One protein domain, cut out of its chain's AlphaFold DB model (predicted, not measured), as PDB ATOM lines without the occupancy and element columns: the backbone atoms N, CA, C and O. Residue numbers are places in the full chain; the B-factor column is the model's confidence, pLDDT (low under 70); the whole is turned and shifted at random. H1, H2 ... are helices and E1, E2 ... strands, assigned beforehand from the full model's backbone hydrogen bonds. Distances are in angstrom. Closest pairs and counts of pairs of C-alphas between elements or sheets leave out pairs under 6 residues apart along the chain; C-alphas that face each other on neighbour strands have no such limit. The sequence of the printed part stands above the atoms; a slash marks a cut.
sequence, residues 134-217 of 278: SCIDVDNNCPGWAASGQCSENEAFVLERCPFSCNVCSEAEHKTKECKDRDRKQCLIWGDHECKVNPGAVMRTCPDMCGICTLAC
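AT A GLANCE: This is residues 134 to 217 of the 278 residues of an uncharacterized protein of Emiliania huxleyi (UniProt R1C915). Two small groups of short helices, H1 to H3 and H5 to H7, stand side by side and meet in the middle, where H3 and H7 pack on each other. H1 and H5 lie at the far ends of the longest axis, while H4, in the link between the groups, and E1, in the tail, lie out toward the end of the body away from H2 and H6. The printed part has 84 residues, with seven named helices followed by one named strand, E1, which pairs with no named strand. The class is mostly helix, with 43 residues in named elements. The whole is compact, with a radius of gyration of the C-alphas of 11.8 A and spans of 34 by 29 by 18 A.

HOW THE PARTS SIT: H1, residues 142 to 147, and H3, residues 155 to 161, only just touch, with 3 pairs of C-alphas within 8 A. Their closest C-alphas, of Cys 142 and Arg 161, are 7.4 A apart, and they run opposite ways at a steep tilt of 41 degrees. H2, residues 150 to 153, only just touches H3, only at the corner by their link; the closest C-alphas, of Cys 151 and Val 158, are 5.8 A apart. H3 touches H7, residues 199 to 205, at a steep tilt of 54 degrees, the same way; the closest C-alphas, of Ala 156 and Pro 199, are 5.0 A apart. H5, residues 184 to 190, and H7 only just touch, with 3 pairs of C-alphas within 8 A, at a shallow tilt of 23 degrees, opposite ways; the closest C-alphas, of Cys 187 and Thr 205, are 7.4 A apart. H6, residues 194 to 197, only just touches H7, only at the corner by their link; the closest C-alphas, of Cys 195 and Val 202, are 5.5 A apart. H4, residues 171 to 175, and E1, residues 214 to 216, are apart from each other and from the other helices. Every O i to N i+4 pair is within hydrogen-bond range in H1, H4 and H5; H7 has 2 of 3, H3 has 1 of 3 beside 2 of 4 O i to N i+3 pairs, and H2 and H6 are too short for such a pair.

IN THESE COORDINATES: H1 begins at C-alpha 142, (13.898, 71.715, 108.299), and is 8.4 A long. H3 and H5 are each 9.9 A long, and H7 is 9.7 A. H7 begins at C-alpha 199, (22.674, 57.546, 108.090). H2 and H6 are 4.8 A each, H4 is 6.0 A, and E1 is 6.3 A, ending at C-alpha 216, (0.861, 61.973, 100.700).

THE WHOLE: The two C-alphas farthest apart, of Gly 144 and Lys 185, are 34.0 A apart, while those of Ser 134 and Cys 217 are 9.5 A apart. The printed part has no cut and no long link. The mean pLDDT of the printed part is 92.9, and no printed residue is under 70.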
ATOM      1  N   SER A 134       6.431  60.602  98.152       90.75
ATOM      2  CA  SER A 134       7.139  61.859  97.924       90.75
ATOM      3  C   SER A 134       8.280  62.030  98.914       90.75
ATOM      4  O   SER A 134       8.248  61.538 100.039       90.75
ATOM      5  N   CYS A 135       9.296  62.775  98.502       90.50
ATOM      6  CA  CYS A 135      10.427  63.095  99.353       90.50
ATOM      7  C   CYS A 135      10.310  64.539  99.831       90.50
ATOM      8  O   CYS A 135      10.819  65.450  99.185       90.50
ATOM      9  N   ILE A 136       9.545  64.738 100.899       90.44
ATOM     10  CA  ILE A 136       9.195  66.054 101.434       90.44
ATOM     11  C   ILE A 136       9.607  66.153 102.895       90.44
ATOM     12  O   ILE A 136       9.689  65.143 103.592       90.44
ATOM     13  N   ASP A 137       9.832  67.374 103.356       92.75
ATOM     14  CA  ASP A 137      10.114  67.641 104.754       92.75
ATOM     15  C   ASP A 137       8.843  67.471 105.601       92.75
ATOM     16  O   ASP A 137       7.708  67.724 105.163       92.75
ATOM     17  N   VAL A 138       9.042  67.017 106.838       90.62
ATOM     18  CA  VAL A 138       7.975  66.730 107.807       90.62
ATOM     19  C   VAL A 138       8.160  67.481 109.131       90.62
ATOM     20  O   VAL A 138       7.466  67.191 110.104       90.62
ATOM     21  N   ASP A 139       9.074  68.454 109.185       91.88
ATOM     22  CA  ASP A 139       9.333  69.276 110.369       91.88
ATOM     23  C   ASP A 139       9.497  70.760 110.027       91.88
ATOM     24  O   ASP A 139      10.231  71.124 109.113       91.88
ATOM     25  N   ASN A 140       8.868  71.635 110.818       91.25
ATOM     26  CA  ASN A 140       8.935  73.087 110.622       91.25
ATOM     27  C   ASN A 140      10.337  73.667 110.735       91.25
ATOM     28  O   ASN A 140      10.583  74.765 110.248       91.25
ATOM     29  N   ASN A 141      11.262  72.954 111.361       92.00
ATOM     30  CA  ASN A 141      12.616  73.444 111.510       92.00
ATOM     31  C   ASN A 141      13.536  73.013 110.364       92.00
ATOM     32  O   ASN A 141      14.684  73.445 110.349       92.00
ATOM     33  N   CYS A 142      13.066  72.222 109.391       93.44
ATOM     34  CA  CYS A 142      13.898  71.715 108.299       93.44
ATOM     35  C   CYS A 142      14.662  72.802 107.521       93.44
ATOM     36  O   CYS A 142      15.884  72.655 107.393       93.44
ATOM     37  N   PRO A 143      14.041  73.928 107.107       90.88
ATOM     38  CA  PRO A 143      14.773  75.026 106.472       90.88
ATOM     39  C   PRO A 143      15.903  75.578 107.356       90.88
ATOM     40  O   PRO A 143      17.023  75.808 106.895       90.88
ATOM     41  N   GLY A 144      15.634  75.752 108.655       89.88
ATOM     42  CA  GLY A 144      16.599  76.278 109.624       89.88
ATOM     43  C   GLY A 144      17.727  75.296 109.953       89.88
ATOM     44  O   GLY A 144      18.899  75.679 109.997       89.88
ATOM     45  N   TRP A 145      17.404  74.019 110.148       93.88
ATOM     46  CA  TRP A 145      18.367  72.943 110.386       93.88
ATOM     47  C   TRP A 145      19.285  72.734 109.182       93.88
ATOM     48  O   TRP A 145      20.501  72.631 109.349       93.88
ATOM     49  N   ALA A 146      18.744  72.768 107.964       90.69
ATOM     50  CA  ALA A 146      19.557  72.704 106.759       90.69
ATOM     51  C   ALA A 146      20.492  73.912 106.630       90.69
ATOM     52  O   ALA A 146      21.696  73.740 106.437       90.69
ATOM     53  N   ALA A 147      19.977  75.129 106.836       89.75
ATOM     54  CA  ALA A 147      20.782  76.350 106.784       89.75
ATOM     55  C   ALA A 147      21.873  76.425 107.874       89.75
ATOM     56  O   ALA A 147      22.855  77.150 107.709       89.75
ATOM     57  N   SER A 148      21.712  75.693 108.982       91.06
ATOM     58  CA  SER A 148      22.666  75.638 110.100       91.06
ATOM     59  C   SER A 148      23.623  74.441 110.056       91.06
ATOM     60  O   SER A 148      24.421  74.282 110.973       91.06
ATOM     61  N   GLY A 149      23.592  73.621 108.999       92.81
ATOM     62  CA  GLY A 149      24.527  72.501 108.819       92.81
ATOM     63  C   GLY A 149      24.139  71.208 109.546       92.81
ATOM     64  O   GLY A 149      24.898  70.237 109.531       92.81
ATOM     65  N   GLN A 150      22.936  71.134 110.122       95.75
ATOM     66  CA  GLN A 150      22.489  69.958 110.877       95.75
ATOM     67  C   GLN A 150      22.335  68.697 110.009       95.75
ATOM     68  O   GLN A 150      22.408  67.584 110.523       95.75
ATOM     69  N   CYS A 151      22.221  68.848 108.686       95.25
ATOM     70  CA  CYS A 151      22.214  67.738 107.728       95.25
ATOM     71  C   CYS A 151      23.517  66.916 107.688       95.25
ATOM     72  O   CYS A 151      23.544  65.884 107.021       95.25
ATOM     73  N   SER A 152      24.591  67.391 108.330       94.44
ATOM     74  CA  SER A 152      25.876  66.685 108.461       94.44
ATOM     75  C   SER A 152      26.267  66.447 109.920       94.44
ATOM     76  O   SER A 152      26.950  65.476 110.222       94.44
ATOM     77  N   GLU A 153      25.838  67.314 110.839       94.81
ATOM     78  CA  GLU A 153      26.142  67.165 112.268       94.81
ATOM     79  C   GLU A 153      25.197  66.189 112.980       94.81
ATOM     80  O   GLU A 153      25.604  65.504 113.916       94.81
ATOM     81  N   ASN A 154      23.944  66.104 112.529       94.12
ATOM     82  CA  ASN A 154      22.896  65.293 113.139       94.12
ATOM     83  C   ASN A 154      22.150  64.478 112.069       94.12
ATOM     84  O   ASN A 154      20.927  64.535 111.935       94.12
ATOM     85  N   GLU A 155      22.921  63.737 111.266       94.56
ATOM     86  CA  GLU A 155      22.439  63.079 110.047       94.56
ATOM     87  C   GLU A 155      21.246  62.148 110.295       94.56
ATOM     88  O   GLU A 155      20.228  62.284 109.627       94.56
ATOM     89  N   ALA A 156      21.329  61.233 111.268       91.56
ATOM     90  CA  ALA A 156      20.257  60.260 111.504       91.56
ATOM     91  C   ALA A 156      18.910  60.932 111.801       91.56
ATOM     92  O   ALA A 156      17.882  60.504 111.294       91.56
ATOM     93  N   PHE A 157      18.918  61.998 112.601       93.69
ATOM     94  CA  PHE A 157      17.697  62.696 112.988       93.69
ATOM     95  C   PHE A 157      17.168  63.596 111.868       93.69
ATOM     96  O   PHE A 157      15.976  63.592 111.569       93.69
ATOM     97  N   VAL A 158      18.043  64.389 111.245       95.94
ATOM     98  CA  VAL A 158      17.603  65.429 110.311       95.94
ATOM     99  C   VAL A 158      17.333  64.860 108.924       95.94
ATOM    100  O   VAL A 158      16.380  65.291 108.289       95.94
ATOM    101  N   LEU A 159      18.093  63.871 108.444       95.56
ATOM    102  CA  LEU A 159      17.842  63.280 107.123       95.56
ATOM    103  C   LEU A 159      16.511  62.514 107.067       95.56
ATOM    104  O   LEU A 159      15.873  62.504 106.019       95.56
ATOM    105  N   GLU A 160      16.074  61.921 108.183       92.88
ATOM    106  CA  GLU A 160      14.769  61.255 108.292       92.88
ATOM    107  C   GLU A 160      13.604  62.255 108.210       92.88
ATOM    108  O   GLU A 160      12.571  61.962 107.614       92.88
ATOM    109  N   ARG A 161      13.767  63.456 108.781       93.69
ATOM    110  CA  ARG A 161      12.690  64.458 108.890       93.69
ATOM    111  C   ARG A 161      12.707  65.516 107.793       93.69
ATOM    112  O   ARG A 161      11.672  66.108 107.497       93.69
ATOM    113  N   CYS A 162      13.876  65.774 107.224       94.69
ATOM    114  CA  CYS A 162      14.131  66.881 106.311       94.69
ATOM    115  C   CYS A 162      14.768  66.417 104.997       94.69
ATOM    116  O   CYS A 162      15.832  66.919 104.610       94.69
ATOM    117  N   PRO A 163      14.196  65.421 104.306       94.56
ATOM    118  CA  PRO A 163      14.867  64.828 103.170       94.56
ATOM    119  C   PRO A 163      14.944  65.732 101.937       94.56
ATOM    120  O   PRO A 163      15.842  65.539 101.112       94.56
ATOM    121  N   PHE A 164      14.077  66.739 101.815       93.50
ATOM    122  CA  PHE A 164      14.188  67.741 100.761       93.50
ATOM    123  C   PHE A 164      15.202  68.822 101.150       93.50
ATOM    124  O   PHE A 164      16.187  69.014 100.434       93.50
ATOM    125  N   SER A 165      15.046  69.443 102.324       93.19
ATOM    126  CA  SER A 165      15.968  70.486 102.804       93.19
ATOM    127  C   SER A 165      17.415  69.993 102.947       93.19
ATOM    128  O   SER A 165      18.356  70.737 102.674       93.19
ATOM    129  N   CYS A 166      17.623  68.727 103.322       94.12
ATOM    130  CA  CYS A 166      18.955  68.122 103.420       94.12
ATOM    131  C   CYS A 166      19.452  67.450 102.138       94.12
ATOM    132  O   CYS A 166      20.498  66.779 102.161       94.12
ATOM    133  N   ASN A 167      18.729  67.609 101.025       92.81
ATOM    134  CA  ASN A 167      19.080  67.035  99.730       92.81
ATOM    135  C   ASN A 167      19.318  65.513  99.815       92.81
ATOM    136  O   ASN A 167      20.240  64.962  99.203       92.81
ATOM    137  N   VAL A 168      18.541  64.817 100.656       94.25
ATOM    138  CA  VAL A 168      18.442  63.350 100.595       94.25
ATOM    139  C   VAL A 168      17.851  62.985  99.244       94.25
ATOM    140  O   VAL A 168      18.375  62.098  98.569       94.25
ATOM    141  N   CYS A 169      16.841  63.743  98.820       91.38
ATOM    142  CA  CYS A 169      16.314  63.748  97.467       91.38
ATOM    143  C   CYS A 169      16.709  65.005  96.709       91.38
ATOM    144  O   CYS A 169      16.733  66.103  97.256       91.38
ATOM    145  N   SER A 170      17.013  64.813  95.432       89.38
ATOM    146  CA  SER A 170      17.311  65.887  94.499       89.38
ATOM    147  C   SER A 170      16.068  66.726  94.205       89.38
ATOM    148  O   SER A 170      14.932  66.257  94.305       89.38
ATOM    149  N   GLU A 171      16.272  67.954  93.725       88.69
ATOM    150  CA  GLU A 171      15.171  68.778  93.216       88.69
ATOM    151  C   GLU A 171      14.356  68.082  92.124       88.69
ATOM    152  O   GLU A 171      13.153  68.308  92.021       88.69
ATOM    153  N   ALA A 172      15.007  67.269  91.286       90.19
ATOM    154  CA  ALA A 172      14.328  66.530  90.234       90.19
ATOM    155  C   ALA A 172      13.337  65.525  90.836       90.19
ATOM    156  O   ALA A 172      12.172  65.545  90.455       90.19
ATOM    157  N   GLU A 173      13.772  64.733  91.819       91.31
ATOM    158  CA  GLU A 173      12.926  63.769  92.538       91.31
ATOM    159  C   GLU A 173      11.782  64.457  93.295       91.31
ATOM    160  O   GLU A 173      10.646  63.984  93.252       91.31
ATOM    161  N   HIS A 174      12.039  65.615  93.917       88.31
ATOM    162  CA  HIS A 174      10.987  66.412  94.555       88.31
ATOM    163  C   HIS A 174       9.950  66.917  93.538       88.31
ATOM    164  O   HIS A 174       8.745  66.779  93.750       88.31
ATOM    165  N   LYS A 175      10.401  67.452  92.394       86.69
ATOM    166  CA  LYS A 175       9.527  67.948  91.315       86.69
ATOM    167  C   LYS A 175       8.706  66.827  90.676       86.69
ATOM    168  O   LYS A 175       7.542  67.048  90.353       86.69
ATOM    169  N   THR A 176       9.287  65.640  90.501       87.50
ATOM    170  CA  THR A 176       8.584  64.470  89.949       87.50
ATOM    171  C   THR A 176       7.793  63.691  90.992       87.50
ATOM    172  O   THR A 176       7.132  62.725  90.621       87.50
ATOM    173  N   LYS A 177       7.827  64.106  92.268       86.62
ATOM    174  CA  LYS A 177       7.133  63.438  93.380       86.62
ATOM    175  C   LYS A 177       7.517  61.959  93.478       86.62
ATOM    176  O   LYS A 177       6.673  61.097  93.701       86.62
ATOM    177  N   GLU A 178       8.794  61.667  93.246       87.81
ATOM    178  CA  GLU A 178       9.322  60.311  93.313       87.81
ATOM    179  C   GLU A 178      10.222  60.158  94.534       87.81
ATOM    180  O   GLU A 178      11.245  60.828  94.658       87.81
ATOM    181  N   CYS A 179       9.874  59.214  95.402       93.25
ATOM    182  CA  CYS A 179      10.741  58.742  96.466       93.25
ATOM    183  C   CYS A 179      10.793  57.214  96.454       93.25
ATOM    184  O   CYS A 179       9.764  56.543  96.568       93.25
ATOM    185  N   LYS A 180      11.999  56.677  96.247       94.31
ATOM    186  CA  LYS A 180      12.285  55.241  96.146       94.31
ATOM    187  C   LYS A 180      13.761  54.967  96.423       94.31
ATOM    188  O   LYS A 180      14.605  55.841  96.225       94.31
ATOM    189  N   ASP A 181      14.077  53.731  96.790       95.62
ATOM    190  CA  ASP A 181      15.461  53.261  96.859       95.62
ATOM    191  C   ASP A 181      16.173  53.399  95.507       95.62
ATOM    192  O   ASP A 181      15.663  52.982  94.460       95.62
ATOM    193  N   ARG A 182      17.390  53.945  95.532       94.50
ATOM    194  CA  ARG A 182      18.220  54.156  94.337       94.50
ATOM    195  C   ARG A 182      18.994  52.905  93.945       94.50
ATOM    196  O   ARG A 182      19.180  52.648  92.758       94.50
ATOM    197  N   ASP A 183      19.402  52.104  94.927       95.88
ATOM    198  CA  ASP A 183      20.035  50.801  94.707       95.88
ATOM    199  C   ASP A 183      19.390  49.725  95.579       95.88
ATOM    200  O   ASP A 183      19.881  49.366  96.647       95.88
ATOM    201  N   ARG A 184      18.301  49.141  95.077       95.12
ATOM    202  CA  ARG A 184      17.559  48.080  95.770       95.12
ATOM    203  C   ARG A 184      18.442  46.919  96.241       95.12
ATOM    204  O   ARG A 184      18.151  46.323  97.273       95.12
ATOM    205  N   LYS A 185      19.476  46.530  95.484       96.62
ATOM    206  CA  LYS A 185      20.325  45.391  95.878       96.62
ATOM    207  C   LYS A 185      21.191  45.772  97.065       96.62
ATOM    208  O   LYS A 185      21.292  44.988  98.002       96.62
ATOM    209  N   GLN A 186      21.768  46.968  97.024       96.44
ATOM    210  CA  GLN A 186      22.561  47.481  98.125       96.44
ATOM    211  C   GLN A 186      21.703  47.711  99.372       96.44
ATOM    212  O   GLN A 186      22.103  47.302 100.458       96.44
ATOM    213  N   CYS A 187      20.496  48.258  99.211       96.94
ATOM    214  CA  CYS A 187      19.551  48.441 100.310       96.94
ATOM    215  C   CYS A 187      19.203  47.101 100.973       96.94
ATOM    216  O   CYS A 187      19.286  46.988 102.185       96.94
ATOM    217  N   LEU A 188      18.958  46.032 100.205       95.50
ATOM    218  CA  LEU A 188      18.725  44.697 100.778       95.50
ATOM    219  C   LEU A 188      19.931  44.115 101.537       95.50
ATOM    220  O   LEU A 188      19.737  43.288 102.423       95.50
ATOM    221  N   ILE A 189      21.160  44.497 101.170       95.56
ATOM    222  CA  ILE A 189      22.382  44.051 101.856       95.56
ATOM    223  C   ILE A 189      22.575  44.824 103.162       95.56
ATOM    224  O   ILE A 189      22.886  44.214 104.180       95.56
ATOM    225  N   TRP A 190      22.408  46.147 103.124       95.81
ATOM    226  CA  TRP A 190      22.515  46.999 104.306       95.81
ATOM    227  C   TRP A 190      21.365  46.768 105.283       95.81
ATOM    228  O   TRP A 190      21.603  46.600 106.467       95.81
ATOM    229  N   GLY A 191      20.125  46.697 104.812       94.94
ATOM    230  CA  GLY A 191      18.952  46.620 105.674       94.94
ATOM    231  C   GLY A 191      18.691  47.910 106.461       94.94
ATOM    232  O   GLY A 191      19.477  48.857 106.461       94.94
ATOM    233  N   ASP A 192      17.558  47.935 107.152       93.81
ATOM    234  CA  ASP A 192      17.049  49.083 107.911       93.81
ATOM    235  C   ASP A 192      17.951  49.497 109.088       93.81
ATOM    236  O   ASP A 192      18.056  50.678 109.419       93.81
ATOM    237  N   HIS A 193      18.645  48.544 109.711       93.44
ATOM    238  CA  HIS A 193      19.540  48.829 110.833       93.44
ATOM    239  C   HIS A 193      20.657  49.821 110.470       93.44
ATOM    240  O   HIS A 193      21.034  50.659 111.293       93.44
ATOM    241  N   GLU A 194      21.141  49.781 109.227       95.75
ATOM    242  CA  GLU A 194      22.199  50.661 108.735       95.75
ATOM    243  C   GLU A 194      21.741  52.119 108.594       95.75
ATOM    244  O   GLU A 194      22.570  53.027 108.637       95.75
ATOM    245  N   CYS A 195      20.430  52.386 108.544       94.50
ATOM    246  CA  CYS A 195      19.899  53.750 108.513       94.50
ATOM    247  C   CYS A 195      20.287  54.550 109.771       94.50
ATOM    248  O   CYS A 195      20.438  55.763 109.701       94.50
ATOM    249  N   LYS A 196      20.498  53.888 110.920       93.19
ATOM    250  CA  LYS A 196      20.943  54.545 112.167       93.19
ATOM    251  C   LYS A 196      22.455  54.483 112.379       93.19
ATOM    252  O   LYS A 196      22.996  55.308 113.109       93.19
ATOM    253  N   VAL A 197      23.123  53.501 111.778       93.81
ATOM    254  CA  VAL A 197      24.569  53.271 111.939       93.81
ATOM    255  C   VAL A 197      25.373  54.132 110.968       93.81
ATOM    256  O   VAL A 197      26.382  54.717 111.356       93.81
ATOM    257  N   ASN A 198      24.912  54.241 109.723       93.88
ATOM    258  CA  ASN A 198      25.536  55.026 108.664       93.88
ATOM    259  C   ASN A 198      24.479  55.863 107.911       93.88
ATOM    260  O   ASN A 198      24.247  55.655 106.713       93.88
ATOM    261  N   PRO A 199      23.812  56.799 108.613       94.75
ATOM    262  CA  PRO A 199      22.674  57.546 108.090       94.75
ATOM    263  C   PRO A 199      23.004  58.268 106.786       94.75
ATOM    264  O   PRO A 199      22.329  58.032 105.790       94.75
ATOM    265  N   GLY A 200      24.076  59.064 106.722       92.19
ATOM    266  CA  GLY A 200      24.409  59.848 105.533       92.19
ATOM    267  C   GLY A 200      24.497  59.037 104.240       92.19
ATOM    268  O   GLY A 200      23.955  59.456 103.216       92.19
ATOM    269  N   ALA A 201      25.133  57.862 104.262       91.75
ATOM    270  CA  ALA A 201      25.255  57.026 103.068       91.75
ATOM    271  C   ALA A 201      23.963  56.250 102.761       91.75
ATOM    272  O   ALA A 201      23.510  56.202 101.609       91.75
ATOM    273  N   VAL A 202      23.377  55.633 103.790       96.12
ATOM    274  CA  VAL A 202      22.284  54.668 103.633       96.12
ATOM    275  C   VAL A 202      20.974  55.395 103.377       96.12
ATOM    276  O   VAL A 202      20.295  55.067 102.415       96.12
ATOM    277  N   MET A 203      20.667  56.454 104.130       95.62
ATOM    278  CA  MET A 203      19.450  57.257 103.953       95.62
ATOM    279  C   MET A 203      19.394  57.934 102.584       95.62
ATOM    280  O   MET A 203      18.335  58.014 101.970       95.62
ATOM    281  N   ARG A 204      20.543  58.365 102.046       94.12
ATOM    282  CA  ARG A 204      20.601  58.904 100.681       94.12
ATOM    283  C   ARG A 204      20.424  57.801  99.645       94.12
ATOM    284  O   ARG A 204      19.740  57.998  98.658       94.12
ATOM    285  N   THR A 205      20.994  56.620  99.808       95.75
ATOM    286  CA  THR A 205      20.856  55.585  98.762       95.75
ATOM    287  C   THR A 205      19.510  54.859  98.833       95.75
ATOM    288  O   THR A 205      18.972  54.447  97.805       95.75
ATOM    289  N   CYS A 206      18.968  54.720 100.037       96.62
ATOM    290  CA  CYS A 206      17.848  53.857 100.383       96.62
ATOM    291  C   CYS A 206      16.748  54.608 101.156       96.62
ATOM    292  O   CYS A 206      16.405  54.207 102.271       96.62
ATOM    293  N   PRO A 207      16.219  55.728 100.628       95.88
ATOM    294  CA  PRO A 207      15.250  56.530 101.364       95.88
ATOM    295  C   PRO A 207      13.933  55.791 101.640       95.88
ATOM    296  O   PRO A 207      13.307  56.047 102.663       95.88
ATOM    297  N   ASP A 208      13.516  54.855 100.787       94.75
ATOM    298  CA  ASP A 208      12.270  54.108 100.997       94.75
ATOM    299  C   ASP A 208      12.450  53.064 102.100       94.75
ATOM    300  O   ASP A 208      11.719  53.059 103.088       94.75
ATOM    301  N   MET A 209      13.515  52.261 102.012       95.38
ATOM    302  CA  MET A 209      13.858  51.294 103.056       95.38
ATOM    303  C   MET A 209      14.067  51.959 104.424       95.38
ATOM    304  O   MET A 209      13.674  51.394 105.444       95.38
ATOM    305  N   CYS A 210      14.680  53.146 104.453       95.50
ATOM    306  CA  CYS A 210      14.905  53.894 105.687       95.50
ATOM    307  C   CYS A 210      13.668  54.650 106.199       95.50
ATOM    308  O   CYS A 210      13.783  55.356 107.198       95.50
ATOM    309  N   GLY A 211      12.506  54.530 105.546       92.50
ATOM    310  CA  GLY A 211      11.269  55.186 105.985       92.50
ATOM    311  C   GLY A 211      11.256  56.707 105.801       92.50
ATOM    312  O   GLY A 211      10.471  57.394 106.442       92.50
ATOM    313  N   ILE A 212      12.120  57.235 104.935       94.38
ATOM    314  CA  ILE A 212      12.243  58.671 104.642       94.38
ATOM    315  C   ILE A 212      11.144  59.129 103.687       94.38
ATOM    316  O   ILE A 212      10.665  60.263 103.746       94.38
ATOM    317  N   CYS A 213      10.751  58.245 102.773       93.94
ATOM    318  CA  CYS A 213       9.689  58.538 101.833       93.94
ATOM    319  C   CYS A 213       8.368  58.784 102.564       93.94
ATOM    320  O   CYS A 213       7.876  57.952 103.324       93.94
ATOM    321  N   THR A 214       7.778  59.946 102.307       89.62
ATOM    322  CA  THR A 214       6.529  60.373 102.922       89.62
ATOM    323  C   THR A 214       5.368  60.096 101.980       89.62
ATOM    324  O   THR A 214       5.346  60.539 100.831       89.62
ATOM    325  N   LEU A 215       4.366  59.386 102.490       87.81
ATOM    326  CA  LEU A 215       3.138  59.105 101.760       87.81
ATOM    327  C   LEU A 215       2.156  60.268 101.904       87.81
ATOM    328  O   LEU A 215       1.704  60.603 103.006       87.81
ATOM    329  N   ALA A 216       1.798  60.863 100.771       86.19
ATOM    330  CA  ALA A 216       0.861  61.973 100.700       86.19
ATOM    331  C   ALA A 216      -0.152  61.784  99.566       86.19
ATOM    332  O   ALA A 216       0.097  61.092  98.576       86.19
ATOM    333  N   CYS A 217      -1.313  62.411  99.716       82.06
ATOM    334  CA  CYS A 217      -2.277  62.540  98.638       82.06
ATOM    335  C   CYS A 217      -1.850  63.690  97.740       82.06
ATOM    336  O   CYS A 217      -2.009  64.858  98.092       82.06
TER     337      CYS A 217